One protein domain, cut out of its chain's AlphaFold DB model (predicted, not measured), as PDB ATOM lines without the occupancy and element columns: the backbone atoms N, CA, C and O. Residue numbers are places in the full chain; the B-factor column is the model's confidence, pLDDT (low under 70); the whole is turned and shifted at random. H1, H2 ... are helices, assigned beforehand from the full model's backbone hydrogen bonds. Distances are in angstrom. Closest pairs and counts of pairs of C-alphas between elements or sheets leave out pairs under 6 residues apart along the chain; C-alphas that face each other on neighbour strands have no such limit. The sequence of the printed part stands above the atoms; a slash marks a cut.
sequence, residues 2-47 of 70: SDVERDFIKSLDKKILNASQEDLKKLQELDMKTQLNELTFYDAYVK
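This is residues 2 to 47 of the 70 residues of an uncharacterized protein of Nitrosopumilales archaeon (UniProt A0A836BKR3). Two long helices of similar length, H1 and H2, form a wide V with its corner at the tight link between them, and a short third helix, H3, sits between the two arms towards the open end, about perpendicular to both. H3 packs on H2, while H1 comes near both other helices but is not clearly in touch with either. The printed part has 46 residues with three named helices, in the order H1, H2, H3, and no named strand; the class is all helix. The whole is only just compact, close to loose, with a radius of gyration of the C-alphas of 11.1 A, and its outline is flat, with spans of 28 by 27 by 12 A.

The printed part begins at Ser 2. H1 follows as residues 3 to 17, from C-alpha 3 at (-34.774, -29.228, 18.003) to C-alpha 17 at (-44.390, -17.334, 32.263), 20.9 A from first to last C-alpha; it is the longest helix, with 15 residues. A tight link of 3 residues leads to H2, residues 21 to 34, which begins with C-alpha 21 at (-49.356, -18.324, 41.233) and is 19.9 A long. A short link of 6 residues then leads to H3, residues 41 to 47, which is 9.7 A long and ends with C-alpha 47 at (-41.633, -37.557, 34.969).

H1 and H2 are close but not clearly touching, and their closest C-alphas are those of Ile 16 and Leu 24, 6.9 A apart. Their lines stand at a steep tilt of 52 degrees, and they run opposite ways. Their centres are 17.0 A apart. H1 and H3 are also close but not clearly touching, with the C-alphas of Ile 9 and Tyr 42 the closest at 7.2 A. Their lines are about perpendicular, at 79 degrees. H2 and H3 touch, with 8 pairs of C-alphas within 8 A; the closest are those of Asp 31 and Phe 41, 5.8 A apart. Their lines are about perpendicular, at 90 degrees. In H1, H2 and H3 every backbone O i to N i+4 pair is within hydrogen-bond range.

The two C-alphas farthest apart are those of Ser 2 and Glu 22, at 31.1 A. The first and last printed C-alphas, those of Ser 2 and Lys 47, are 18.8 A apart. The printed part has no cut, and neither of its two links between helices is long. The mean pLDDT of the printed part is 85.2, and no printed residue is under 70.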
ATOM      1  N   SER A   2     -31.799 -31.806  20.923       83.25
ATOM      2  CA  SER A   2     -32.419 -31.801  19.599       83.25
ATOM      3  C   SER A   2     -33.411 -30.642  19.470       83.25
ATOM      4  O   SER A   2     -33.833 -30.068  20.478       83.25
ATOM      5  N   ASP A   3     -33.811 -30.309  18.247       82.44
ATOM      6  CA  ASP A   3     -34.774 -29.228  18.003       82.44
ATOM      7  C   ASP A   3     -36.128 -29.498  18.672       82.44
ATOM      8  O   ASP A   3     -36.726 -28.597  19.252       82.44
ATOM      9  N   VAL A   4     -36.540 -30.767  18.732       80.62
ATOM     10  CA  VAL A   4     -37.758 -31.198  19.435       80.62
ATOM     11  C   VAL A   4     -37.669 -30.924  20.940       80.62
ATOM     12  O   VAL A   4     -38.625 -30.434  21.540       80.62
ATOM     13  N   GLU A   5     -36.516 -31.198  21.559       77.62
ATOM     14  CA  GLU A   5     -36.285 -30.895  22.979       77.62
ATOM     15  C   GLU A   5     -36.278 -29.382  23.225       77.62
ATOM     16  O   GLU A   5     -36.848 -28.910  24.206       77.62
ATOM     17  N   ARG A   6     -35.680 -28.605  22.312       85.69
ATOM     18  CA  ARG A   6     -35.658 -27.138  22.406       85.69
ATOM     19  C   ARG A   6     -37.059 -26.543  22.306       85.69
ATOM     20  O   ARG A   6     -37.388 -25.645  23.077       85.69
ATOM     21  N   ASP A   7     -37.886 -27.036  21.393       86.25
ATOM     22  CA  ASP A   7     -39.256 -26.551  21.223       86.25
ATOM     23  C   ASP A   7     -40.153 -26.952  22.394       86.25
ATOM     24  O   ASP A   7     -40.969 -26.149  22.858       86.25
ATOM     25  N   PHE A   8     -39.943 -28.147  22.949       84.88
ATOM     26  CA  PHE A   8     -40.592 -28.563  24.185       84.88
ATOM     27  C   PHE A   8     -40.233 -27.640  25.355       84.88
ATOM     28  O   PHE A   8     -41.138 -27.126  26.015       84.88
ATOM     29  N   ILE A   9     -38.940 -27.365  25.560       86.94
ATOM     30  CA  ILE A   9     -38.461 -26.447  26.601       86.94
ATOM     31  C   ILE A   9     -39.094 -25.066  26.420       86.94
ATOM     32  O   ILE A   9     -39.712 -24.568  27.354       86.94
ATOM     33  N   LYS A  10     -39.066 -24.495  25.208       88.94
ATOM     34  CA  LYS A  10     -39.721 -23.205  24.912       88.94
ATOM     35  C   LYS A  10     -41.220 -23.218  25.220       88.94
ATOM     36  O   LYS A  10     -41.769 -22.209  25.660       88.94
ATOM     37  N   SER A  11     -41.906 -24.330  24.954       86.75
ATOM     38  CA  SER A  11     -43.341 -24.461  25.232       86.75
ATOM     39  C   SER A  11     -43.640 -24.493  26.733       86.75
ATOM     40  O   SER A  11     -44.617 -23.888  27.175       86.75
ATOM     41  N   LEU A  12     -42.786 -25.159  27.517       85.81
ATOM     42  CA  LEU A  12     -42.883 -25.165  28.970       85.81
ATOM     43  C   LEU A  12     -42.552 -23.798  29.549       85.81
ATOM     44  O   LEU A  12     -43.287 -23.325  30.403       85.81
ATOM     45  N   ASP A  13     -41.530 -23.133  29.026       88.81
ATOM     46  CA  ASP A  13     -41.131 -21.797  29.461       88.81
ATOM     47  C   ASP A  13     -42.281 -20.795  29.288       88.81
ATOM     48  O   ASP A  13     -42.669 -20.088  30.216       88.81
ATOM     49  N   LYS A  14     -42.957 -20.833  28.130       90.25
ATOM     50  CA  LYS A  14     -44.179 -20.047  27.895       90.25
ATOM     51  C   LYS A  14     -45.310 -20.396  28.860       90.25
ATOM     52  O   LYS A  14     -46.076 -19.509  29.226       90.25
ATOM     53  N   LYS A  15     -45.454 -21.665  29.255       87.44
ATOM     54  CA  LYS A  15     -46.455 -22.060  30.257       87.44
ATOM     55  C   LYS A  15     -46.108 -21.524  31.637       87.44
ATOM     56  O   LYS A  15     -47.012 -21.066  32.313       87.44
ATOM     57  N   ILE A  16     -44.836 -21.548  32.027       87.75
ATOM     58  CA  ILE A  16     -44.361 -21.028  33.315       87.75
ATOM     59  C   ILE A  16     -44.581 -19.518  33.383       87.75
ATOM     60  O   ILE A  16     -45.157 -19.029  34.347       87.75
ATOM     61  N   LEU A  17     -44.215 -18.788  32.327       91.50
ATOM     62  CA  LEU A  17     -44.390 -17.334  32.263       91.50
ATOM     63  C   LEU A  17     -45.857 -16.888  32.363       91.50
ATOM     64  O   LEU A  17     -46.122 -15.798  32.854       91.50
ATOM     65  N   ASN A  18     -46.798 -17.720  31.909       92.31
ATOM     66  CA  ASN A  18     -48.236 -17.433  31.942       92.31
ATOM     67  C   ASN A  18     -48.990 -18.221  33.030       92.31
ATOM     68  O   ASN A  18     -50.221 -18.223  33.041       92.31
ATOM     69  N   ALA A  19     -48.283 -18.946  33.900       90.75
ATOM     70  CA  ALA A  19     -48.909 -19.790  34.908       90.75
ATOM     71  C   ALA A  19     -49.526 -18.956  36.034       90.75
ATOM     72  O   ALA A  19     -49.060 -17.868  36.375       90.75
ATOM     73  N   SER A  20     -50.565 -19.515  36.653       91.88
ATOM     74  CA  SER A  20     -51.110 -18.967  37.888       91.88
ATOM     75  C   SER A  20     -50.097 -19.098  39.031       91.88
ATOM     76  O   SER A  20     -49.232 -19.978  39.026       91.88
ATOM     77  N   GLN A  21     -50.227 -18.259  40.058       90.44
ATOM     78  CA  GLN A  21     -49.356 -18.324  41.233       90.44
ATOM     79  C   GLN A  21     -49.445 -19.679  41.960       90.44
ATOM     80  O   GLN A  21     -48.449 -20.159  42.501       90.44
ATOM     81  N   GLU A  22     -50.610 -20.329  41.934       89.69
ATOM     82  CA  GLU A  22     -50.797 -21.668  42.501       89.69
ATOM     83  C   GLU A  22     -50.021 -22.735  41.726       89.69
ATOM     84  O   GLU A  22     -49.400 -23.618  42.323       89.69
ATOM     85  N   ASP A  23     -50.018 -22.648  40.399       85.19
ATOM     86  CA  ASP A  23     -49.302 -23.603  39.556       85.19
ATOM     87  C   ASP A  23     -47.791 -23.371  39.605       85.19
ATOM     88  O   ASP A  23     -47.029 -24.337  39.676       85.19
ATOM     89  N   LEU A  24     -47.350 -22.111  39.687       89.06
ATOM     90  CA  LEU A  24     -45.950 -21.767  39.950       89.06
ATOM     91  C   LEU A  24     -45.466 -22.338  41.285       89.06
ATOM     92  O   LEU A  24     -44.358 -22.869  41.361       89.06
ATOM     93  N   LYS A  25     -46.308 -22.309  42.322       90.62
ATOM     94  CA  LYS A  25     -45.969 -22.886  43.626       90.62
ATOM     95  C   LYS A  25     -45.788 -24.404  43.554       90.62
ATOM     96  O   LYS A  25     -44.813 -24.928  44.086       90.62
ATOM     97  N   LYS A  26     -46.661 -25.114  42.829       88.50
ATOM     98  CA  LYS A  26     -46.514 -26.565  42.591       88.50
ATOM     99  C   LYS A  26     -45.233 -26.891  41.819       88.50
ATOM    100  O   LYS A  26     -44.561 -27.872  42.132       88.50
ATOM    101  N   LEU A  27     -44.891 -26.072  40.822       87.00
ATOM    102  CA  LEU A  27     -43.650 -26.213  40.057       87.00
ATOM    103  C   LEU A  27     -42.414 -26.002  40.933       87.00
ATOM    104  O   LEU A  27     -41.475 -26.790  40.857       87.00
ATOM    105  N   GLN A  28     -42.442 -24.993  41.801       88.62
ATOM    106  CA  GLN A  28     -41.366 -24.721  42.750       88.62
ATOM    107  C   GLN A  28     -41.195 -25.863  43.761       88.62
ATOM    108  O   GLN A  28     -40.075 -26.294  44.026       88.62
ATOM    109  N   GLU A  29     -42.290 -26.404  44.298       89.38
ATOM    110  CA  GLU A  29     -42.236 -27.564  45.197       89.38
ATOM    111  C   GLU A  29     -41.642 -28.800  44.515       89.38
ATOM    112  O   GLU A  29     -40.912 -29.573  45.142       89.38
ATOM    113  N   LEU A  30     -41.959 -29.005  43.236       86.44
ATOM    114  CA  LEU A  30     -41.396 -30.085  42.437       86.44
ATOM    115  C   LEU A  30     -39.893 -29.891  42.209       86.44
ATOM    116  O   LEU A  30     -39.132 -30.847  42.376       86.44
ATOM    117  N   ASP A  31     -39.460 -28.676  41.874       85.06
ATOM    118  CA  ASP A  31     -38.045 -28.346  41.689       85.06
ATOM    119  C   ASP A  31     -37.249 -28.610  42.975       85.06
ATOM    120  O   ASP A  31     -36.311 -29.408  42.983       85.06
ATOM    121  N   MET A  32     -37.734 -28.098  44.112       86.12
ATOM    122  CA  MET A  32     -37.123 -28.331  45.425       86.12
ATOM    123  C   MET A  32     -37.011 -29.822  45.780       86.12
ATOM    124  O   MET A  32     -36.002 -30.262  46.329       86.12
ATOM    125  N   LYS A  33     -38.031 -30.626  45.452       84.88
ATOM    126  CA  LYS A  33     -38.024 -32.081  45.696       84.88
ATOM    127  C   LYS A  33     -37.058 -32.840  44.786       84.88
ATOM    128  O   LYS A  33     -36.695 -33.973  45.106       84.88
ATOM    129  N   THR A  34     -36.677 -32.270  43.644       80.50
ATOM    130  CA  THR A  34     -35.877 -32.956  42.620       80.50
ATOM    131  C   THR A  34     -34.470 -32.394  42.440       80.50
ATOM    132  O   THR A  34     -33.655 -33.042  41.788       80.50
ATOM    133  N   GLN A  35     -34.131 -31.298  43.126       75.06
ATOM    134  CA  GLN A  35     -32.818 -30.641  43.100       75.06
ATOM    135  C   GLN A  35     -31.642 -31.559  43.500       75.06
ATOM    136  O   GLN A  35     -30.508 -31.329  43.086       75.06
ATOM    137  N   LEU A  36     -31.897 -32.633  44.261       81.56
ATOM    138  CA  LEU A  36     -30.893 -33.647  44.629       81.56
ATOM    139  C   LEU A  36     -30.924 -34.913  43.757       81.56
ATOM    140  O   LEU A  36     -30.103 -35.807  43.950       81.56
ATOM    141  N   ASN A  37     -31.847 -35.007  42.798       74.69
ATOM    142  CA  ASN A  37     -32.076 -36.225  42.016       74.69
ATOM    143  C   ASN A  37     -31.241 -36.287  40.727       74.69
ATOM    144  O   ASN A  37     -31.506 -37.149  39.892       74.69
ATOM    145  N   GLU A  38     -30.268 -35.383  40.547       79.19
ATOM    146  CA  GLU A  38     -29.467 -35.212  39.316       79.19
ATOM    147  C   GLU A  38     -30.314 -34.979  38.045       79.19
ATOM    148  O   GLU A  38     -29.803 -35.024  36.926       79.19
ATOM    149  N   LEU A  39     -31.616 -34.729  38.205       82.06
ATOM    150  CA  LEU A  39     -32.553 -34.461  37.122       82.06
ATOM    151  C   LEU A  39     -32.666 -32.958  36.921       82.06
ATOM    152  O   LEU A  39     -32.726 -32.196  37.884       82.06
ATOM    153  N   THR A  40     -32.746 -32.538  35.662       81.81
ATOM    154  CA  THR A  40     -33.143 -31.163  35.380       81.81
ATOM    155  C   THR A  40     -34.623 -30.985  35.700       81.81
ATOM    156  O   THR A  40     -35.405 -31.939  35.638       81.81
ATOM    157  N   PHE A  41     -35.029 -29.752  35.994       82.81
ATOM    158  CA  PHE A  41     -36.434 -29.407  36.204       82.81
ATOM    159  C   PHE A  41     -37.345 -29.927  35.076       82.81
ATOM    160  O   PHE A  41     -38.403 -30.492  35.339       82.81
ATOM    161  N   TYR A  42     -36.919 -29.804  33.815       83.44
ATOM    162  CA  TYR A  42     -37.689 -30.263  32.655       83.44
ATOM    163  C   TYR A  42     -37.883 -31.785  32.650       83.44
ATOM    164  O   TYR A  42     -38.986 -32.267  32.382       83.44
ATOM    165  N   ASP A  43     -36.846 -32.542  33.022       81.62
ATOM    166  CA  ASP A  43     -36.928 -34.001  33.153       81.62
ATOM    167  C   ASP A  43     -37.855 -34.403  34.310       81.62
ATOM    168  O   ASP A  43     -38.682 -35.312  34.184       81.62
ATOM    169  N   ALA A  44     -37.742 -33.704  35.441       82.38
ATOM    170  CA  ALA A  44     -38.585 -33.906  36.612       82.38
ATOM    171  C   ALA A  44     -40.059 -33.587  36.313       82.38
ATOM    172  O   ALA A  44     -40.947 -34.356  36.691       82.38
ATOM    173  N   TYR A  45     -40.321 -32.513  35.567       83.00
ATOM    174  CA  TYR A  45     -41.659 -32.112  35.149       83.00
ATOM    175  C   TYR A  45     -42.310 -33.183  34.265       83.00
ATOM    176  O   TYR A  45     -43.415 -33.637  34.566       83.00
ATOM    177  N   VAL A  46     -41.601 -33.673  33.242       81.69
ATOM    178  CA  VAL A  46     -42.088 -34.760  32.368       81.69
ATOM    179  C   VAL A  46     -42.356 -36.041  33.160       81.69
ATOM    180  O   VAL A  46     -43.353 -36.726  32.926       81.69
ATOM    181  N   LYS A  47     -41.488 -36.365  34.123       77.44
ATOM    182  CA  LYS A  47     -41.633 -37.557  34.969       77.44
ATOM    183  C   LYS A  47     -42.818 -37.456  35.932       77.44
ATOM    184  O   LYS A  47     -43.470 -38.464  36.191       77.44
TER     185      LYS A  47